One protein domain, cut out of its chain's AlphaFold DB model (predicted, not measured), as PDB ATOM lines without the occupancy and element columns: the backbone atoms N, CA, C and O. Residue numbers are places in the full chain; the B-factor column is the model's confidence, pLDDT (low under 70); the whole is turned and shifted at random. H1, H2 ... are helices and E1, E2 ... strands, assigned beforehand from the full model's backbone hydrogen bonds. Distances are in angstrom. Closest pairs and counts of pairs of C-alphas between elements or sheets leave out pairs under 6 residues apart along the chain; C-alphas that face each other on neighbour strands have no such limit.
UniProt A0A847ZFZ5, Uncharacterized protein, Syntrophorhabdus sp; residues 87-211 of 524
ATOM      1  N   ASN A  87     170.351 198.825 240.768       85.25
ATOM      2  CA  ASN A  87     169.197 198.457 239.950       85.25
ATOM      3  C   ASN A  87     168.497 197.173 240.426       85.25
ATOM      4  O   ASN A  87     167.287 197.084 240.302       85.25
ATOM      5  N   LYS A  88     169.210 196.183 240.991       85.69
ATOM      6  CA  LYS A  88     168.566 194.977 241.559       85.69
ATOM      7  C   LYS A  88     167.696 195.323 242.760       85.69
ATOM      8  O   LYS A  88     166.589 194.812 242.877       85.69
ATOM      9  N   HIS A  89     168.210 196.179 243.640       89.25
ATOM     10  CA  HIS A  89     167.472 196.618 244.816       89.25
ATOM     11  C   HIS A  89     166.230 197.407 244.398       89.25
ATOM     12  O   HIS A  89     165.133 197.054 244.810       89.25
ATOM     13  N   LEU A  90     166.385 198.397 243.514       88.00
ATOM     14  CA  LEU A  90     165.276 199.247 243.073       88.00
ATOM     15  C   LEU A  90     164.219 198.506 242.235       88.00
ATOM     16  O   LEU A  90     163.062 198.903 242.233       88.00
ATOM     17  N   GLU A  91     164.587 197.427 241.538       87.81
ATOM     18  CA  GLU A  91     163.632 196.605 240.781       87.81
ATOM     19  C   GLU A  91     162.803 195.675 241.686       87.81
ATOM     20  O   GLU A  91     161.663 195.342 241.361       87.81
ATOM     21  N   LYS A  92     163.377 195.196 242.800       88.12
ATOM     22  CA  LYS A  92     162.758 194.157 243.645       88.12
ATOM     23  C   LYS A  92     162.177 194.670 244.956       88.12
ATOM     24  O   LYS A  92     161.317 193.993 245.518       88.12
ATOM     25  N   LEU A  93     162.648 195.811 245.446       90.69
ATOM     26  CA  LEU A  93     162.264 196.379 246.732       90.69
ATOM     27  C   LEU A  93     161.523 197.697 246.539       90.69
ATOM     28  O   LEU A  93     161.840 198.494 245.659       90.69
ATOM     29  N   SER A  94     160.554 197.944 247.417       90.38
ATOM     30  CA  SER A  94     159.927 199.260 247.514       90.38
ATOM     31  C   SER A  94     160.888 200.256 248.172       90.38
ATOM     32  O   SER A  94     161.708 199.866 249.004       90.38
ATOM     33  N   CYS A  95     160.753 201.553 247.876       90.94
ATOM     34  CA  CYS A  95     161.557 202.589 248.540       90.94
ATOM     35  C   CYS A  95     161.407 202.527 250.071       90.94
ATOM     36  O   CYS A  95     162.380 202.671 250.811       90.94
ATOM     37  N   LEU A  96     160.195 202.238 250.552       92.31
ATOM     38  CA  LEU A  96     159.872 202.178 251.977       92.31
ATOM     39  C   LEU A  96     160.554 201.013 252.698       92.31
ATOM     40  O   LEU A  96     160.859 201.130 253.880       92.31
ATOM     41  N   SER A  97     160.879 199.930 251.983       92.88
ATOM     42  CA  SER A  97     161.655 198.810 252.529       92.88
ATOM     43  C   SER A  97     163.015 199.254 253.078       92.88
ATOM     44  O   SER A  97     163.559 198.596 253.959       92.88
ATOM     45  N   CYS A  98     163.562 200.359 252.561       93.00
ATOM     46  CA  CYS A  98     164.826 200.932 253.014       93.00
ATOM     47  C   CYS A  98     164.646 202.274 253.733       93.00
ATOM     48  O   CYS A  98     165.436 202.582 254.617       93.00
ATOM     49  N   HIS A  99     163.645 203.076 253.374       93.38
ATOM     50  CA  HIS A  99     163.493 204.449 253.866       93.38
ATOM     51  C   HIS A  99     162.439 204.625 254.969       93.38
ATOM     52  O   HIS A  99     162.307 205.730 255.477       93.38
ATOM     53  N   SER A 100     161.727 203.572 255.374       93.56
ATOM     54  CA  SER A 100     160.760 203.591 256.481       93.56
ATOM     55  C   SER A 100     161.093 202.498 257.507       93.56
ATOM     56  O   SER A 100     161.718 201.488 257.155       93.56
ATOM     57  N   PRO A 101     160.663 202.636 258.775       92.56
ATOM     58  CA  PRO A 101     160.548 201.498 259.673       92.56
ATOM     59  C   PRO A 101     159.624 200.451 259.047       92.56
ATOM     60  O   PRO A 101     158.577 200.788 258.487       92.56
ATOM     61  N   VAL A 102     160.024 199.187 259.127       92.69
ATOM     62  CA  VAL A 102     159.254 198.055 258.609       92.69
ATOM     63  C   VAL A 102     158.767 197.248 259.801       92.69
ATOM     64  O   VAL A 102     159.568 196.870 260.652       92.69
ATOM     65  N   LYS A 103     157.457 197.001 259.868       89.38
ATOM     66  CA  LYS A 103     156.838 196.237 260.965       89.38
ATOM     67  C   LYS A 103     156.919 194.740 260.703       89.38
ATOM     68  O   LYS A 103     157.375 193.987 261.551       89.38
ATOM     69  N   ASN A 104     156.516 194.337 259.500       90.88
ATOM     70  CA  ASN A 104     156.506 192.952 259.051       90.88
ATOM     71  C   ASN A 104     157.169 192.851 257.682       90.88
ATOM     72  O   ASN A 104     156.962 193.702 256.814       90.88
ATOM     73  N   SER A 105     157.943 191.793 257.455       93.56
ATOM     74  CA  SER A 105     158.516 191.528 256.137       93.56
ATOM     75  C   SER A 105     158.658 190.040 255.860       93.56
ATOM     76  O   SER A 105     158.938 189.255 256.762       93.56
ATOM     77  N   PHE A 106     158.458 189.648 254.602       93.50
ATOM     78  CA  PHE A 106     158.607 188.263 254.164       93.50
ATOM     79  C   PHE A 106     158.930 188.177 252.671       93.50
ATOM     80  O   PHE A 106     158.604 189.067 251.879       93.50
ATOM     81  N   ILE A 107     159.560 187.072 252.280       94.38
ATOM     82  CA  ILE A 107     159.831 186.738 250.884       94.38
ATOM     83  C   ILE A 107     158.788 185.726 250.421       94.38
ATOM     84  O   ILE A 107     158.622 184.653 251.003       94.38
ATOM     85  N   LYS A 108     158.091 186.056 249.338       93.56
ATOM     86  CA  LYS A 108     157.166 185.150 248.667       93.56
ATOM     87  C   LYS A 108     157.782 184.664 247.375       93.56
ATOM     88  O   LYS A 108     158.056 185.454 246.471       93.56
ATOM     89  N   THR A 109     157.890 183.354 247.252       92.06
ATOM     90  CA  THR A 109     158.357 182.710 246.036       92.06
ATOM     91  C   THR A 109     157.236 181.848 245.479       92.06
ATOM     92  O   THR A 109     156.566 181.149 246.226       92.06
ATOM     93  N   THR A 110     156.955 181.919 244.181       90.69
ATOM     94  CA  THR A 110     155.881 181.136 243.552       90.69
ATOM     95  C   THR A 110     156.418 180.325 242.386       90.69
ATOM     96  O   THR A 110     157.050 180.876 241.483       90.69
ATOM     97  N   LEU A 111     156.128 179.024 242.403       87.88
ATOM     98  CA  LEU A 111     156.454 178.071 241.350       87.88
ATOM     99  C   LEU A 111     155.161 177.488 240.771       87.88
ATOM    100  O   LEU A 111     154.363 176.883 241.486       87.88
ATOM    101  N   GLN A 112     154.960 177.654 239.463       83.75
ATOM    102  CA  GLN A 112     153.857 177.010 238.751       83.75
ATOM    103  C   GLN A 112     154.269 175.632 238.228       83.75
ATOM    104  O   GLN A 112     155.201 175.509 237.435       83.75
ATOM    105  N   VAL A 113     153.516 174.605 238.615       75.94
ATOM    106  CA  VAL A 113     153.721 173.212 238.214       75.94
ATOM    107  C   VAL A 113     152.578 172.773 237.307       75.94
ATOM    108  O   VAL A 113     151.419 172.704 237.718       75.94
ATOM    109  N   LYS A 114     152.910 172.456 236.051       72.81
ATOM    110  CA  LYS A 114     151.927 172.080 235.020       72.81
ATOM    111  C   LYS A 114     151.567 170.586 235.005       72.81
ATOM    112  O   LYS A 114     150.535 170.238 234.449       72.81
ATOM    113  N   ARG A 115     152.391 169.699 235.582       68.44
ATOM    114  CA  ARG A 115     152.186 168.233 235.567       68.44
ATOM    115  C   ARG A 115     152.196 167.646 236.980       68.44
ATOM    116  O   ARG A 115     153.078 167.962 237.773       68.44
ATOM    117  N   LYS A 116     151.216 166.787 237.276       61.00
ATOM    118  CA  LYS A 116     151.083 166.073 238.558       61.00
ATOM    119  C   LYS A 116     152.172 164.992 238.662       61.00
ATOM    120  O   LYS A 116     152.488 164.365 237.657       61.00
ATOM    121  N   GLY A 117     152.756 164.799 239.846       63.12
ATOM    122  CA  GLY A 117     153.795 163.782 240.098       63.12
ATOM    123  C   GLY A 117     155.243 164.224 239.843       63.12
ATOM    124  O   GLY A 117     156.157 163.474 240.155       63.12
ATOM    125  N   LEU A 118     155.465 165.438 239.325       68.69
ATOM    126  CA  LEU A 118     156.816 165.961 239.087       68.69
ATOM    127  C   LEU A 118     157.483 166.511 240.358       68.69
ATOM    128  O   LEU A 118     158.699 166.462 240.496       68.69
ATOM    129  N   ILE A 119     156.677 167.099 241.246       76.44
ATOM    130  CA  ILE A 119     157.131 167.764 242.468       76.44
ATOM    131  C   ILE A 119     156.154 167.414 243.585       76.44
ATOM    132  O   ILE A 119     154.950 167.665 243.479       76.44
ATOM    133  N   SER A 120     156.685 166.844 244.655       80.88
ATOM    134  CA  SER A 120     156.029 166.614 245.939       80.88
ATOM    135  C   SER A 120     156.866 167.239 247.057       80.88
ATOM    136  O   SER A 120     158.027 167.592 246.846       80.88
ATOM    137  N   LYS A 121     156.297 167.351 248.258       82.06
ATOM    138  CA  LYS A 121     157.027 167.850 249.427       82.06
ATOM    139  C   LYS A 121     158.291 167.019 249.702       82.06
ATOM    140  O   LYS A 121     159.378 167.569 249.694       82.06
ATOM    141  N   ALA A 122     158.160 165.694 249.755       83.00
ATOM    142  CA  ALA A 122     159.286 164.774 249.955       83.00
ATOM    143  C   ALA A 122     160.341 164.790 248.826       83.00
ATOM    144  O   ALA A 122     161.440 164.287 249.004       83.00
ATOM    145  N   SER A 123     160.018 165.324 247.640       81.19
ATOM    146  CA  SER A 123     160.990 165.430 246.538       81.19
ATOM    147  C   SER A 123     161.855 166.693 246.588       81.19
ATOM    148  O   SER A 123     162.844 166.772 245.862       81.19
ATOM    149  N   ILE A 124     161.454 167.689 247.385       84.88
ATOM    150  CA  ILE A 124     162.133 168.993 247.480       84.88
ATOM    151  C   ILE A 124     162.672 169.292 248.876       84.88
ATOM    152  O   ILE A 124     163.501 170.179 249.000       84.88
ATOM    153  N   ASP A 125     162.176 168.575 249.878       87.69
ATOM    154  CA  ASP A 125     162.601 168.566 251.274       87.69
ATOM    155  C   ASP A 125     163.090 167.138 251.535       87.69
ATOM    156  O   ASP A 125     162.293 166.225 251.772       87.69
ATOM    157  N   LEU A 126     164.377 166.924 251.265       86.25
ATOM    158  CA  LEU A 126     165.025 165.614 251.235       86.25
ATOM    159  C   LEU A 126     165.326 165.109 252.644       86.25
ATOM    160  O   LEU A 126     165.347 163.895 252.855       86.25
ATOM    161  N   ASP A 127     165.575 166.020 253.585       87.69
ATOM    162  CA  ASP A 127     165.821 165.675 254.983       87.69
ATOM    163  C   ASP A 127     164.540 165.675 255.844       87.69
ATOM    164  O   ASP A 127     164.542 165.137 256.954       87.69
ATOM    165  N   GLY A 128     163.428 166.195 255.314       88.06
ATOM    166  CA  GLY A 128     162.119 166.190 255.962       88.06
ATOM    167  C   GLY A 128     161.976 167.231 257.072       88.06
ATOM    168  O   GLY A 128     161.056 167.120 257.890       88.06
ATOM    169  N   ASN A 129     162.861 168.231 257.131       90.81
ATOM    170  CA  ASN A 129     162.859 169.272 258.155       90.81
ATOM    171  C   ASN A 129     161.807 170.378 257.897       90.81
ATOM    172  O   ASN A 129     161.646 171.295 258.711       90.81
ATOM    173  N   ASN A 130     161.057 170.286 256.787       89.56
ATOM    174  CA  ASN A 130     159.994 171.208 256.382       89.56
ATOM    175  C   ASN A 130     160.471 172.625 255.991       89.56
ATOM    176  O   ASN A 130     159.666 173.566 255.953       89.56
ATOM    177  N   THR A 131     161.760 172.778 255.682       92.19
ATOM    178  CA  THR A 131     162.427 174.020 255.278       92.19
ATOM    179  C   THR A 131     163.462 173.733 254.194       92.19
ATOM    180  O   THR A 131     164.453 173.068 254.436       92.19
ATOM    181  N   ILE A 132     163.289 174.324 253.014       91.81
ATOM    182  CA  ILE A 132     164.241 174.135 251.916       91.81
ATOM    183  C   ILE A 132     165.546 174.885 252.202       91.81
ATOM    184  O   ILE A 132     165.538 176.123 252.267       91.81
ATOM    185  N   ASP A 133     166.652 174.150 252.289       91.12
ATOM    186  CA  ASP A 133     168.008 174.701 252.381       91.12
ATOM    187  C   ASP A 133     168.663 174.934 251.002       91.12
ATOM    188  O   ASP A 133     168.078 174.688 249.944       91.12
ATOM    189  N   ILE A 134     169.894 175.461 250.980       86.12
ATOM    190  CA  ILE A 134     170.594 175.770 249.723       86.12
ATOM    191  C   ILE A 134     170.882 174.531 248.857       86.12
ATOM    192  O   ILE A 134     170.811 174.615 247.630       86.12
ATOM    193  N   SER A 135     171.175 173.385 249.472       84.94
ATOM    194  CA  SER A 135     171.478 172.130 248.776       84.94
ATOM    195  C   SER A 135     170.217 171.556 248.138       84.94
ATOM    196  O   SER A 135     170.222 171.131 246.979       84.94
ATOM    197  N   GLU A 136     169.115 171.584 248.879       90.31
ATOM    198  CA  GLU A 136     167.799 171.158 248.418       90.31
ATOM    199  C   GLU A 136     167.245 172.089 247.342       90.31
ATOM    200  O   GLU A 136     166.696 171.634 246.334       90.31
ATOM    201  N   TRP A 137     167.462 173.397 247.492       89.56
ATOM    202  CA  TRP A 137     167.123 174.389 246.481       89.56
ATOM    203  C   TRP A 137     167.887 174.157 245.174       89.56
ATOM    204  O   TRP A 137     167.298 174.212 244.091       89.56
ATOM    205  N   ASP A 138     169.184 173.861 245.244       85.38
ATOM    206  CA  ASP A 138     169.991 173.537 244.067       85.38
ATOM    207  C   ASP A 138     169.539 172.235 243.403       85.38
ATOM    208  O   ASP A 138     169.434 172.174 242.172       85.38
ATOM    209  N   ASN A 139     169.181 171.219 244.194       84.81
ATOM    210  CA  ASN A 139     168.578 169.996 243.672       84.81
ATOM    211  C   ASN A 139     167.246 170.285 242.960       84.81
ATOM    212  O   ASN A 139     167.043 169.853 241.823       84.81
ATOM    213  N   LEU A 140     166.368 171.087 243.571       86.06
ATOM    214  CA  LEU A 140     165.116 171.528 242.959       86.06
ATOM    215  C   LEU A 140     165.382 172.241 241.627       86.06
ATOM    216  O   LEU A 140     164.782 171.893 240.611       86.06
ATOM    217  N   GLN A 141     166.315 173.195 241.584       84.62
ATOM    218  CA  GLN A 141     166.688 173.882 240.344       84.62
ATOM    219  C   GLN A 141     167.216 172.911 239.279       84.62
ATOM    220  O   GLN A 141     166.837 173.021 238.110       84.62
ATOM    221  N   ALA A 142     168.038 171.931 239.664       81.12
ATOM    222  CA  ALA A 142     168.557 170.917 238.755       81.12
ATOM    223  C   ALA A 142     167.430 170.054 238.164       81.12
ATOM    224  O   ALA A 142     167.368 169.878 236.943       81.12
ATOM    225  N   VAL A 143     166.493 169.578 238.990       79.75
ATOM    226  CA  VAL A 143     165.316 168.808 238.549       79.75
ATOM    227  C   VAL A 143     164.450 169.626 237.590       79.75
ATOM    228  O   VAL A 143     164.070 169.146 236.516       79.75
ATOM    229  N   LEU A 144     164.177 170.885 237.938       79.00
ATOM    230  CA  LEU A 144     163.424 171.813 237.101       79.00
ATOM    231  C   LEU A 144     164.116 172.053 235.748       79.00
ATOM    232  O   LEU A 144     163.457 172.006 234.711       79.00
ATOM    233  N   SER A 145     165.434 172.254 235.736       75.88
ATOM    234  CA  SER A 145     166.202 172.480 234.503       75.88
ATOM    235  C   SER A 145     166.233 171.259 233.577       75.88
ATOM    236  O   SER A 145     166.147 171.411 232.362       75.88
ATOM    237  N   LYS A 146     166.293 170.039 234.132       74.62
ATOM    238  CA  LYS A 146     166.232 168.794 233.350       74.62
ATOM    239  C   LYS A 146     164.847 168.551 232.758       74.62
ATOM    240  O   LYS A 146     164.730 167.999 231.668       74.62
ATOM    241  N   THR A 147     163.800 168.940 233.483       69.62
ATOM    242  CA  THR A 147     162.416 168.654 233.088       69.62
ATOM    243  C   THR A 147     161.879 169.657 232.068       69.62
ATOM    244  O   THR A 147     161.143 169.286 231.151       69.62
ATOM    245  N   PHE A 148     162.209 170.939 232.220       67.19
ATOM    246  CA  PHE A 148     161.686 172.001 231.366       67.19
ATOM    247  C   PHE A 148     162.779 172.515 230.419       67.19
ATOM    248  O   PHE A 148     163.794 173.031 230.871       67.19
ATOM    249  N   LYS A 149     162.540 172.451 229.095       57.16
ATOM    250  CA  LYS A 149     163.442 173.016 228.060       57.16
ATOM    251  C   LYS A 149     163.752 174.512 228.265       57.16
ATOM    252  O   LYS A 149     164.754 175.003 227.762       57.16
ATOM    253  N   SER A 150     162.889 175.223 228.990       55.56
ATOM    254  CA  SER A 150     163.075 176.599 229.457       55.56
ATOM    255  C   SER A 150     162.922 176.629 230.977       55.56
ATOM    256  O   SER A 150     161.933 176.086 231.478       55.56
ATOM    257  N   SER A 151     163.839 177.279 231.702       53.28
ATOM    258  CA  SER A 151     163.783 177.384 233.165       53.28
ATOM    259  C   SER A 151     162.390 177.840 233.628       53.28
ATOM    260  O   SER A 151     161.910 178.882 233.172       53.28
ATOM    261  N   PRO A 152     161.700 177.082 234.498       60.66
ATOM    262  CA  PRO A 152     160.391 177.484 234.988       60.66
ATOM    263  C   PRO A 152     160.509 178.808 235.747       60.66
ATOM    264  O   PRO A 152     161.459 179.038 236.496       60.66
ATOM    265  N   ILE A 153     159.543 179.700 235.528       61.19
ATOM    266  CA  ILE A 153     159.573 181.058 236.071       61.19
ATOM    267  C   ILE A 153     159.237 180.995 237.563       61.19
ATOM    268  O   ILE A 153     158.070 181.005 237.953       61.19
ATOM    269  N   ILE A 154     160.270 180.946 238.399       76.44
ATOM    270  CA  ILE A 154     160.148 181.177 239.835       76.44
ATOM    271  C   ILE A 154     159.985 182.686 240.040       76.44
ATOM    272  O   ILE A 154     160.937 183.454 239.888       76.44
ATOM    273  N   LYS A 155     158.769 183.129 240.372       84.31
ATOM    274  CA  LYS A 155     158.514 184.539 240.693       84.31
ATOM    275  C   LYS A 155     158.868 184.798 242.151       84.31
ATOM    276  O   LYS A 155     158.340 184.123 243.028       84.31
ATOM    277  N   LYS A 156     159.743 185.776 242.389       89.12
ATOM    278  CA  LYS A 156     160.173 186.220 243.721       89.12
ATOM    279  C   LYS A 156     159.601 187.608 243.990       89.12
ATOM    280  O   LYS A 156     159.760 188.502 243.157       89.12
ATOM    281  N   SER A 157     158.963 187.777 245.137       90.62
ATOM    282  CA  SER A 157     158.387 189.039 245.593       90.62
ATOM    283  C   SER A 157     158.791 189.295 247.037       90.62
ATOM    284  O   SER A 157     158.737 188.392 247.870       90.62
ATOM    285  N   TYR A 158     159.179 190.532 247.328       92.38
ATOM    286  CA  TYR A 158     159.633 190.966 248.642       92.38
ATOM    287  C   TYR A 158     158.579 191.900 249.223       92.38
ATOM    288  O   TYR A 158     158.287 192.946 248.645       92.38
ATOM    289  N   PHE A 159     157.988 191.508 250.346       91.56
ATOM    290  CA  PHE A 159     156.948 192.280 251.013       91.56
ATOM    291  C   PHE A 159     157.514 192.903 252.279       91.56
ATOM    292  O   PHE A 159     158.108 192.205 253.098       91.56
ATOM    293  N   ALA A 160     157.328 194.211 252.429       91.88
ATOM    294  CA  ALA A 160     157.721 194.967 253.610       91.88
ATOM    295  C   ALA A 160     156.590 195.932 253.970       91.88
ATOM    296  O   ALA A 160     156.325 196.897 253.253       91.88
ATOM    297  N   GLU A 161     155.911 195.647 255.072       91.69
ATOM    298  CA  GLU A 161     154.861 196.497 255.611       91.69
ATOM    299  C   GLU A 161     155.496 197.707 256.296       91.69
ATOM    300  O   GLU A 161     156.254 197.574 257.260       91.69
ATOM    301  N   SER A 162     155.208 198.889 255.766       90.06
ATOM    302  CA  SER A 162     155.852 200.148 256.134       90.06
ATOM    303  C   SER A 162     154.883 201.310 255.959       90.06
ATOM    304  O   SER A 162     153.841 201.159 255.314       90.06
ATOM    305  N   ASP A 163     155.225 202.453 256.547       89.56
ATOM    306  CA  ASP A 163     154.393 203.649 256.518       89.56
ATOM    307  C   ASP A 163     155.034 204.728 255.636       89.56
ATOM    308  O   ASP A 163     156.193 205.102 255.819       89.56
ATOM    309  N   VAL A 164     154.278 205.241 254.665       88.25
ATOM    310  CA  VAL A 164     154.734 206.317 253.767       88.25
ATOM    311  C   VAL A 164     154.938 207.642 254.497       88.25
ATOM    312  O   VAL A 164     155.628 208.521 253.982       88.25
ATOM    313  N   HIS A 165     154.340 207.802 255.678       90.69
ATOM    314  CA  HIS A 165     154.460 209.003 256.492       90.69
ATOM    315  C   HIS A 165     155.696 208.964 257.400       90.69
ATOM    316  O   HIS A 165     156.206 210.021 257.749       90.69
ATOM    317  N   ALA A 166     156.263 207.788 257.688       92.19
ATOM    318  CA  ALA A 166     157.401 207.615 258.596       92.19
ATOM    319  C   ALA A 166     158.758 207.496 257.865       92.19
ATOM    320  O   ALA A 166     159.491 206.518 258.028       92.19
ATOM    321  N   ILE A 167     159.123 208.486 257.041       93.19
ATOM    322  CA  ILE A 167     160.375 208.430 256.263       93.19
ATOM    323  C   ILE A 167     161.593 208.801 257.123       93.19
ATOM    324  O   ILE A 167     161.725 209.925 257.612       93.19
ATOM    325  N   MET A 168     162.524 207.860 257.269       93.12
ATOM    326  CA  MET A 168     163.711 207.969 258.117       93.12
ATOM    327  C   MET A 168     164.835 208.793 257.479       93.12
ATOM    328  O   MET A 168     165.064 208.760 256.272       93.12
ATOM    329  N   LYS A 169     165.634 209.450 258.331       89.62
ATOM    330  CA  LYS A 169     166.829 210.214 257.926       89.62
ATOM    331  C   LYS A 169     167.945 209.352 257.341       89.62
ATOM    332  O   LYS A 169     168.676 209.802 256.463       89.62
ATOM    333  N   LYS A 170     168.114 208.136 257.859       90.50
ATOM    334  CA  LYS A 170     169.087 207.160 257.362       90.50
ATOM    335  C   LYS A 170     168.331 205.931 256.870       90.50
ATOM    336  O   LYS A 170     167.412 205.502 257.567       90.50
ATOM    337  N   PRO A 171     168.701 205.365 255.711       91.62
ATOM    338  CA  PRO A 171     168.093 204.132 255.250       91.62
ATOM    339  C   PRO A 171     168.478 202.957 256.161       91.62
ATOM    340  O   PRO A 171     169.456 203.031 256.912       91.62
ATOM    341  N   GLN A 172     167.728 201.862 256.052       92.38
ATOM    342  CA  GLN A 172     168.015 200.599 256.725       92.38
ATOM    343  C   GLN A 172     169.470 200.165 256.465       92.38
ATOM    344  O   GLN A 172     169.932 200.205 255.317       92.38
ATOM    345  N   PRO A 173     170.221 199.748 257.498       90.88
ATOM    346  CA  PRO A 173     171.597 199.312 257.315       90.88
ATOM    347  C   PRO A 173     171.634 197.979 256.555       90.88
ATOM    348  O   PRO A 173     170.764 197.131 256.735       90.88
ATOM    349  N   CYS A 174     172.687 197.735 255.765       89.12
ATOM    350  CA  CYS A 174     172.814 196.506 254.963       89.12
ATOM    351  C   CYS A 174     172.660 195.227 255.807       89.12
ATOM    352  O   CYS A 174     172.050 194.252 255.367       89.12
ATOM    353  N   LYS A 175     173.173 195.253 257.046       90.25
ATOM    354  CA  LYS A 175     173.096 194.125 257.978       90.25
ATOM    355  C   LYS A 175     171.663 193.722 258.333       90.25
ATOM    356  O   LYS A 175     171.441 192.540 258.551       90.25
ATOM    357  N   ALA A 176     170.694 194.643 258.302       91.75
ATOM    358  CA  ALA A 176     169.299 194.335 258.624       91.75
ATOM    359  C   ALA A 176     168.705 193.282 257.673       91.75
ATOM    360  O   ALA A 176     167.909 192.455 258.105       91.75
ATOM    361  N   CYS A 177     169.131 193.275 256.404       91.31
ATOM    362  CA  CYS A 177     168.686 192.302 255.403       91.31
ATOM    363  C   CYS A 177     169.689 191.160 255.194       91.31
ATOM    364  O   CYS A 177     169.277 190.021 254.993       91.31
ATOM    365  N   HIS A 178     170.993 191.454 255.181       89.06
ATOM    366  CA  HIS A 178     172.018 190.507 254.723       89.06
ATOM    367  C   HIS A 178     172.712 189.711 255.833       89.06
ATOM    368  O   HIS A 178     173.400 188.748 255.511       89.06
ATOM    369  N   ILE A 179     172.583 190.117 257.102       87.94
ATOM    370  CA  ILE A 179     173.319 189.506 258.222       87.94
ATOM    371  C   ILE A 179     172.357 189.168 259.360       87.94
ATOM    372  O   ILE A 179     172.097 188.004 259.626       87.94
ATOM    373  N   ASP A 180     171.763 190.191 259.976       89.44
ATOM    374  CA  ASP A 180     170.927 190.066 261.175       89.44
ATOM    375  C   ASP A 180     169.524 189.519 260.845       89.44
ATOM    376  O   ASP A 180     168.778 189.146 261.746       89.44
ATOM    377  N   ARG A 181     169.138 189.518 259.557       88.75
ATOM    378  CA  ARG A 181     167.835 189.057 259.029       88.75
ATOM    379  C   ARG A 181     166.606 189.645 259.741       88.75
ATOM    380  O   ARG A 181     165.525 189.062 259.700       88.75
ATOM    381  N   GLN A 182     166.746 190.831 260.336       91.25
ATOM    382  CA  GLN A 182     165.630 191.599 260.901       91.25
ATOM    383  C   GLN A 182     164.581 191.926 259.830       91.25
ATOM    384  O   GLN A 182     163.384 191.958 260.104       91.25
ATOM    385  N   LEU A 183     165.039 192.134 258.593       92.25
ATOM    386  CA  LEU A 183     164.206 192.275 257.411       92.25
ATOM    387  C   LEU A 183     164.328 191.024 256.549       92.25
ATOM    388  O   LEU A 183     165.431 190.559 256.259       92.25
ATOM    389  N   PHE A 184     163.181 190.522 256.097       93.31
ATOM    390  CA  PHE A 184     163.062 189.348 255.237       93.31
ATOM    391  C   PHE A 184     163.620 188.053 255.852       93.31
ATOM    392  O   PHE A 184     164.047 187.162 255.124       93.31
ATOM    393  N   GLY A 185     163.566 187.915 257.181       91.69
ATOM    394  CA  GLY A 185     163.981 186.701 257.898       91.69
ATOM    395  C   GLY A 185     163.072 185.482 257.698       91.69
ATOM    396  O   GLY A 185     163.370 184.411 258.210       91.69
ATOM    397  N   GLN A 186     161.974 185.618 256.952       91.75
ATOM    398  CA  GLN A 186     161.079 184.515 256.600       91.75
ATOM    399  C   GLN A 186     160.869 184.464 255.089       91.75
ATOM    400  O   GLN A 186     160.539 185.478 254.463       91.75
ATOM    401  N   ALA A 187     160.995 183.272 254.505       94.62
ATOM    402  CA  ALA A 187     160.677 183.026 253.107       94.62
ATOM    403  C   ALA A 187     159.788 181.787 252.951       94.62
ATOM    404  O   ALA A 187     159.957 180.786 253.646       94.62
ATOM    405  N   LYS A 188     158.829 181.862 252.024       94.25
ATOM    406  CA  LYS A 188     157.930 180.752 251.690       94.25
ATOM    407  C   LYS A 188     157.890 180.510 250.188       94.25
ATOM    408  O   LYS A 188     157.716 181.448 249.401       94.25
ATOM    409  N   LEU A 189     157.987 179.243 249.798       92.38
ATOM    410  CA  LEU A 189     157.736 178.775 248.441       92.38
ATOM    411  C   LEU A 189     156.300 178.268 248.334       92.38
ATOM    412  O   LEU A 189     155.910 177.314 248.997       92.38
ATOM    413  N   PHE A 190     155.533 178.891 247.447       90.81
ATOM    414  CA  PHE A 190     154.184 178.494 247.080       90.81
ATOM    415  C   PHE A 190     154.235 177.709 245.778       90.81
ATOM    416  O   PHE A 190     154.526 178.265 244.713       90.81
ATOM    417  N   ILE A 191     153.918 176.424 245.856       87.62
ATOM    418  CA  ILE A 191     153.736 175.586 244.678       87.62
ATOM    419  C   ILE A 191     152.267 175.658 244.272       87.62
ATOM    420  O   ILE A 191     151.371 175.445 245.086       87.62
ATOM    421  N   GLN A 192     152.018 176.019 243.015       84.44
ATOM    422  CA  GLN A 192     150.679 176.222 242.464       84.44
ATOM    423  C   GLN A 192     150.508 175.450 241.152       84.44
ATOM    424  O   GLN A 192     151.466 175.261 240.407       84.44
ATOM    425  N   GLY A 193     149.277 175.058 240.819       80.31
ATOM    426  CA  GLY A 193     148.951 174.336 239.584       80.31
ATOM    427  C   GLY A 193     148.419 172.935 239.873       80.31
ATOM    428  O   GLY A 193     147.470 172.797 240.644       80.31
ATOM    429  N   ALA A 194     149.020 171.912 239.257       73.19
ATOM    430  CA  ALA A 194     148.602 170.509 239.388       73.19
ATOM    431  C   ALA A 194     148.766 169.939 240.812       73.19
ATOM    432  O   ALA A 194     148.115 168.955 241.167       73.19
ATOM    433  N   VAL A 195     149.632 170.557 241.618       76.88
ATOM    434  CA  VAL A 195     149.813 170.293 243.049       76.88
ATOM    435  C   VAL A 195     149.860 171.649 243.760       76.88
ATOM    436  O   VAL A 195     150.383 172.616 243.198       76.88
ATOM    437  N   LYS A 196     149.280 171.738 244.963       86.00
ATOM    438  CA  LYS A 196     149.242 172.962 245.770       86.00
ATOM    439  C   LYS A 196     149.741 172.681 247.178       86.00
ATOM    440  O   LYS A 196     149.118 171.900 247.890       86.00
ATOM    441  N   PHE A 197     150.839 173.315 247.560       88.75
ATOM    442  CA  PHE A 197     151.338 173.322 248.931       88.75
ATOM    443  C   PHE A 197     152.312 174.484 249.132       88.75
ATOM    444  O   PHE A 197     152.787 175.086 248.163       88.75
ATOM    445  N   GLU A 198     152.594 174.797 250.391       91.44
ATOM    446  CA  GLU A 198     153.626 175.751 250.782       91.44
ATOM    447  C   GLU A 198     154.687 175.076 251.646       91.44
ATOM    448  O   GLU A 198     154.412 174.087 252.328       91.44
ATOM    449  N   ILE A 199     155.901 175.611 251.590       92.25
ATOM    450  CA  ILE A 199     157.023 175.177 252.415       92.25
ATOM    451  C   ILE A 199     157.913 176.377 252.734       92.25
ATOM    452  O   ILE A 199     157.994 177.326 251.941       92.25
ATOM    453  N   PHE A 200     158.540 176.362 253.909       94.19
ATOM    454  CA  PHE A 200     159.530 177.370 254.265       94.19
ATOM    455  C   PHE A 200     160.786 177.200 253.416       94.19
ATOM    456  O   PHE A 200     161.076 176.127 252.895       94.19
ATOM    457  N   VAL A 201     161.505 178.296 253.234       93.50
ATOM    458  CA  VAL A 201     162.760 178.330 252.489       93.50
ATOM    459  C   VAL A 201     163.737 179.165 253.293       93.50
ATOM    460  O   VAL A 201     163.345 180.204 253.828       93.50
ATOM    461  N   ASP A 202     164.996 178.749 253.357       92.44
ATOM    462  CA  ASP A 202     166.049 179.572 253.943       92.44
ATOM    463  C   ASP A 202     166.162 180.905 253.164       92.44
ATOM    464  O   ASP A 202     166.423 180.905 251.953       92.44
ATOM    465  N   PRO A 203     165.981 182.073 253.816       91.56
ATOM    466  CA  PRO A 203     166.128 183.374 253.166       91.56
ATOM    467  C   PRO A 203     167.483 183.594 252.480       91.56
ATOM    468  O   PRO A 203     167.567 184.379 251.529       91.56
ATOM    469  N   SER A 204     168.535 182.898 252.916       88.94
ATOM    470  CA  SER A 204     169.895 182.984 252.373       88.94
ATOM    471  C   SER A 204     169.992 182.540 250.914       88.94
ATOM    472  O   SER A 204     170.865 183.009 250.181       88.94
ATOM    473  N   ILE A 205     169.032 181.737 250.446       89.06
ATOM    474  CA  ILE A 205     168.864 181.381 249.031       89.06
ATOM    475  C   ILE A 205     168.533 182.615 248.175       89.06
ATOM    476  O   ILE A 205     168.898 182.698 246.998       89.06
ATOM    477  N   PHE A 206     167.807 183.585 248.737       88.25
ATOM    478  CA  PHE A 206     167.304 184.751 248.004       88.25
ATOM    479  C   PHE A 206     168.076 186.031 248.288       88.25
ATOM    480  O   PHE A 206     168.122 186.910 247.423       88.25
ATOM    481  N   ILE A 207     168.641 186.158 249.485       88.81
ATOM    482  CA  ILE A 207     169.410 187.320 249.909       88.81
ATOM    483  C   ILE A 207     170.780 186.808 250.357       88.81
ATOM    484  O   ILE A 207     170.871 186.231 251.442       88.81
ATOM    485  N   PRO A 208     171.845 187.022 249.566       82.44
ATOM    486  CA  PRO A 208     173.158 186.492 249.894       82.44
ATOM    487  C   PRO A 208     173.667 187.110 251.192       82.44
ATOM    488  O   PRO A 208     173.487 188.309 251.429       82.44
ATOM    489  N   GLU A 209     174.332 186.296 252.000       82.12
ATOM    490  CA  GLU A 209     175.105 186.806 253.122       82.12
ATOM    491  C   GLU A 209     176.297 187.610 252.606       82.12
ATOM    492  O   GLU A 209     176.972 187.235 251.638       82.12
ATOM    493  N   ILE A 210     176.535 188.743 253.256       85.31
ATOM    494  CA  ILE A 210     177.673 189.617 252.989       85.31
ATOM    495  C   ILE A 210     178.471 189.767 254.282       85.31
ATOM    496  O   ILE A 210     177.900 189.668 255.371       85.31
ATOM    497  N   PRO A 211     179.775 190.050 254.197       82.62
ATOM    498  CA  PRO A 211     180.547 190.353 255.385       82.62
ATOM    499  C   PRO A 211     180.011 191.608 256.066       82.62
ATOM    500  O   PRO A 211     179.525 192.534 255.407       82.62
TER     501      PRO A 211
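What this domain is: This is residues 87 to 211 of the 524 residues of an uncharacterized protein of Syntrophorhabdus sp (UniProt A0A847ZFZ5). Picture one long, strongly twisted sheet of four strands, with the short helix H2 over E2 toward one end of the long axis and the helices H3 and H4 touching each other toward the other end, while the short helices H1 and H5 are apart from H2 and from each other. E2 runs beside one part of the long strand E1, and the hairpin E3 and E4 joins E1's other edge. The printed part has 125 residues with five named helices and four named strands, in the order H1 H2 E1 H3 H4 E2 H5 E3 E4. The sheet's order is E2 E1 E3 E4, mixed, and the class is mixed, helices and strands. The whole is only just compact, close to loose, with a radius of gyration of the C-alphas of 16.2 A, and only just elongated, spanning 51 by 26 by 24 A.

How they stand to each other: Begin at H1, residues 87 to 92; its C-alpha of Lys 92 is 6.7 A from that of Tyr 158 in E2, residues 155 to 162, the closest pair of the two. Next, H2, residues 96 to 99, is on the sheet over E2 at a height over the sheet of 7.6 A, and the closest C-alphas are those of Ser 97 and Ala 160, 5.6 A apart. Then look at E1, residues 102 to 113, antiparallel to E2 at 163 degrees, with N 108 and O 157 at 2.8 A. H3, residues 121 to 124, touches residues 136 to 140 alone of H4, residues 134 to 147; the closest C-alphas, of Ile 124 and Leu 140, are 6.0 A apart. H5, residues 174 to 178, is not on the sheet and is apart from H1 and H2. E3, residues 187 to 193, is parallel to E1 at 32 degrees, with N 111 and O 190 at 2.9 A. It forms a hairpin with E4, residues 197 to 201, antiparallel at 153 degrees, with N 189 and O 199 at 2.9 A. Residues 131 to 132 pair parallel with residues 200 to 201 of E4. In H1, H4 and H5 every O i to N i+4 pair is within hydrogen-bond range; H2 and H3 are too short for such a pair.

Where its parts are: Find C-alpha 87 at (169.197, 198.457, 239.950), where H1 begins. E1 starts at C-alpha 102, (159.254, 198.055, 258.609), and runs 32.6 A. H4 measures 19.9 A, E2 22.1 A and E3 19.9 A. E4 runs 13.0 A to C-alpha 201 at (162.760, 178.330, 252.489).

The domain as a whole: The two C-alphas farthest apart, of Gly 117 and Lys 169, stand 51.4 A from each other. The printed part has no cut, and the link E2 to H5 is long, with 11 residues. Mean pLDDT of the printed part is 85.9; look for values under 70 at residues 115 to 118 and 147 to 153.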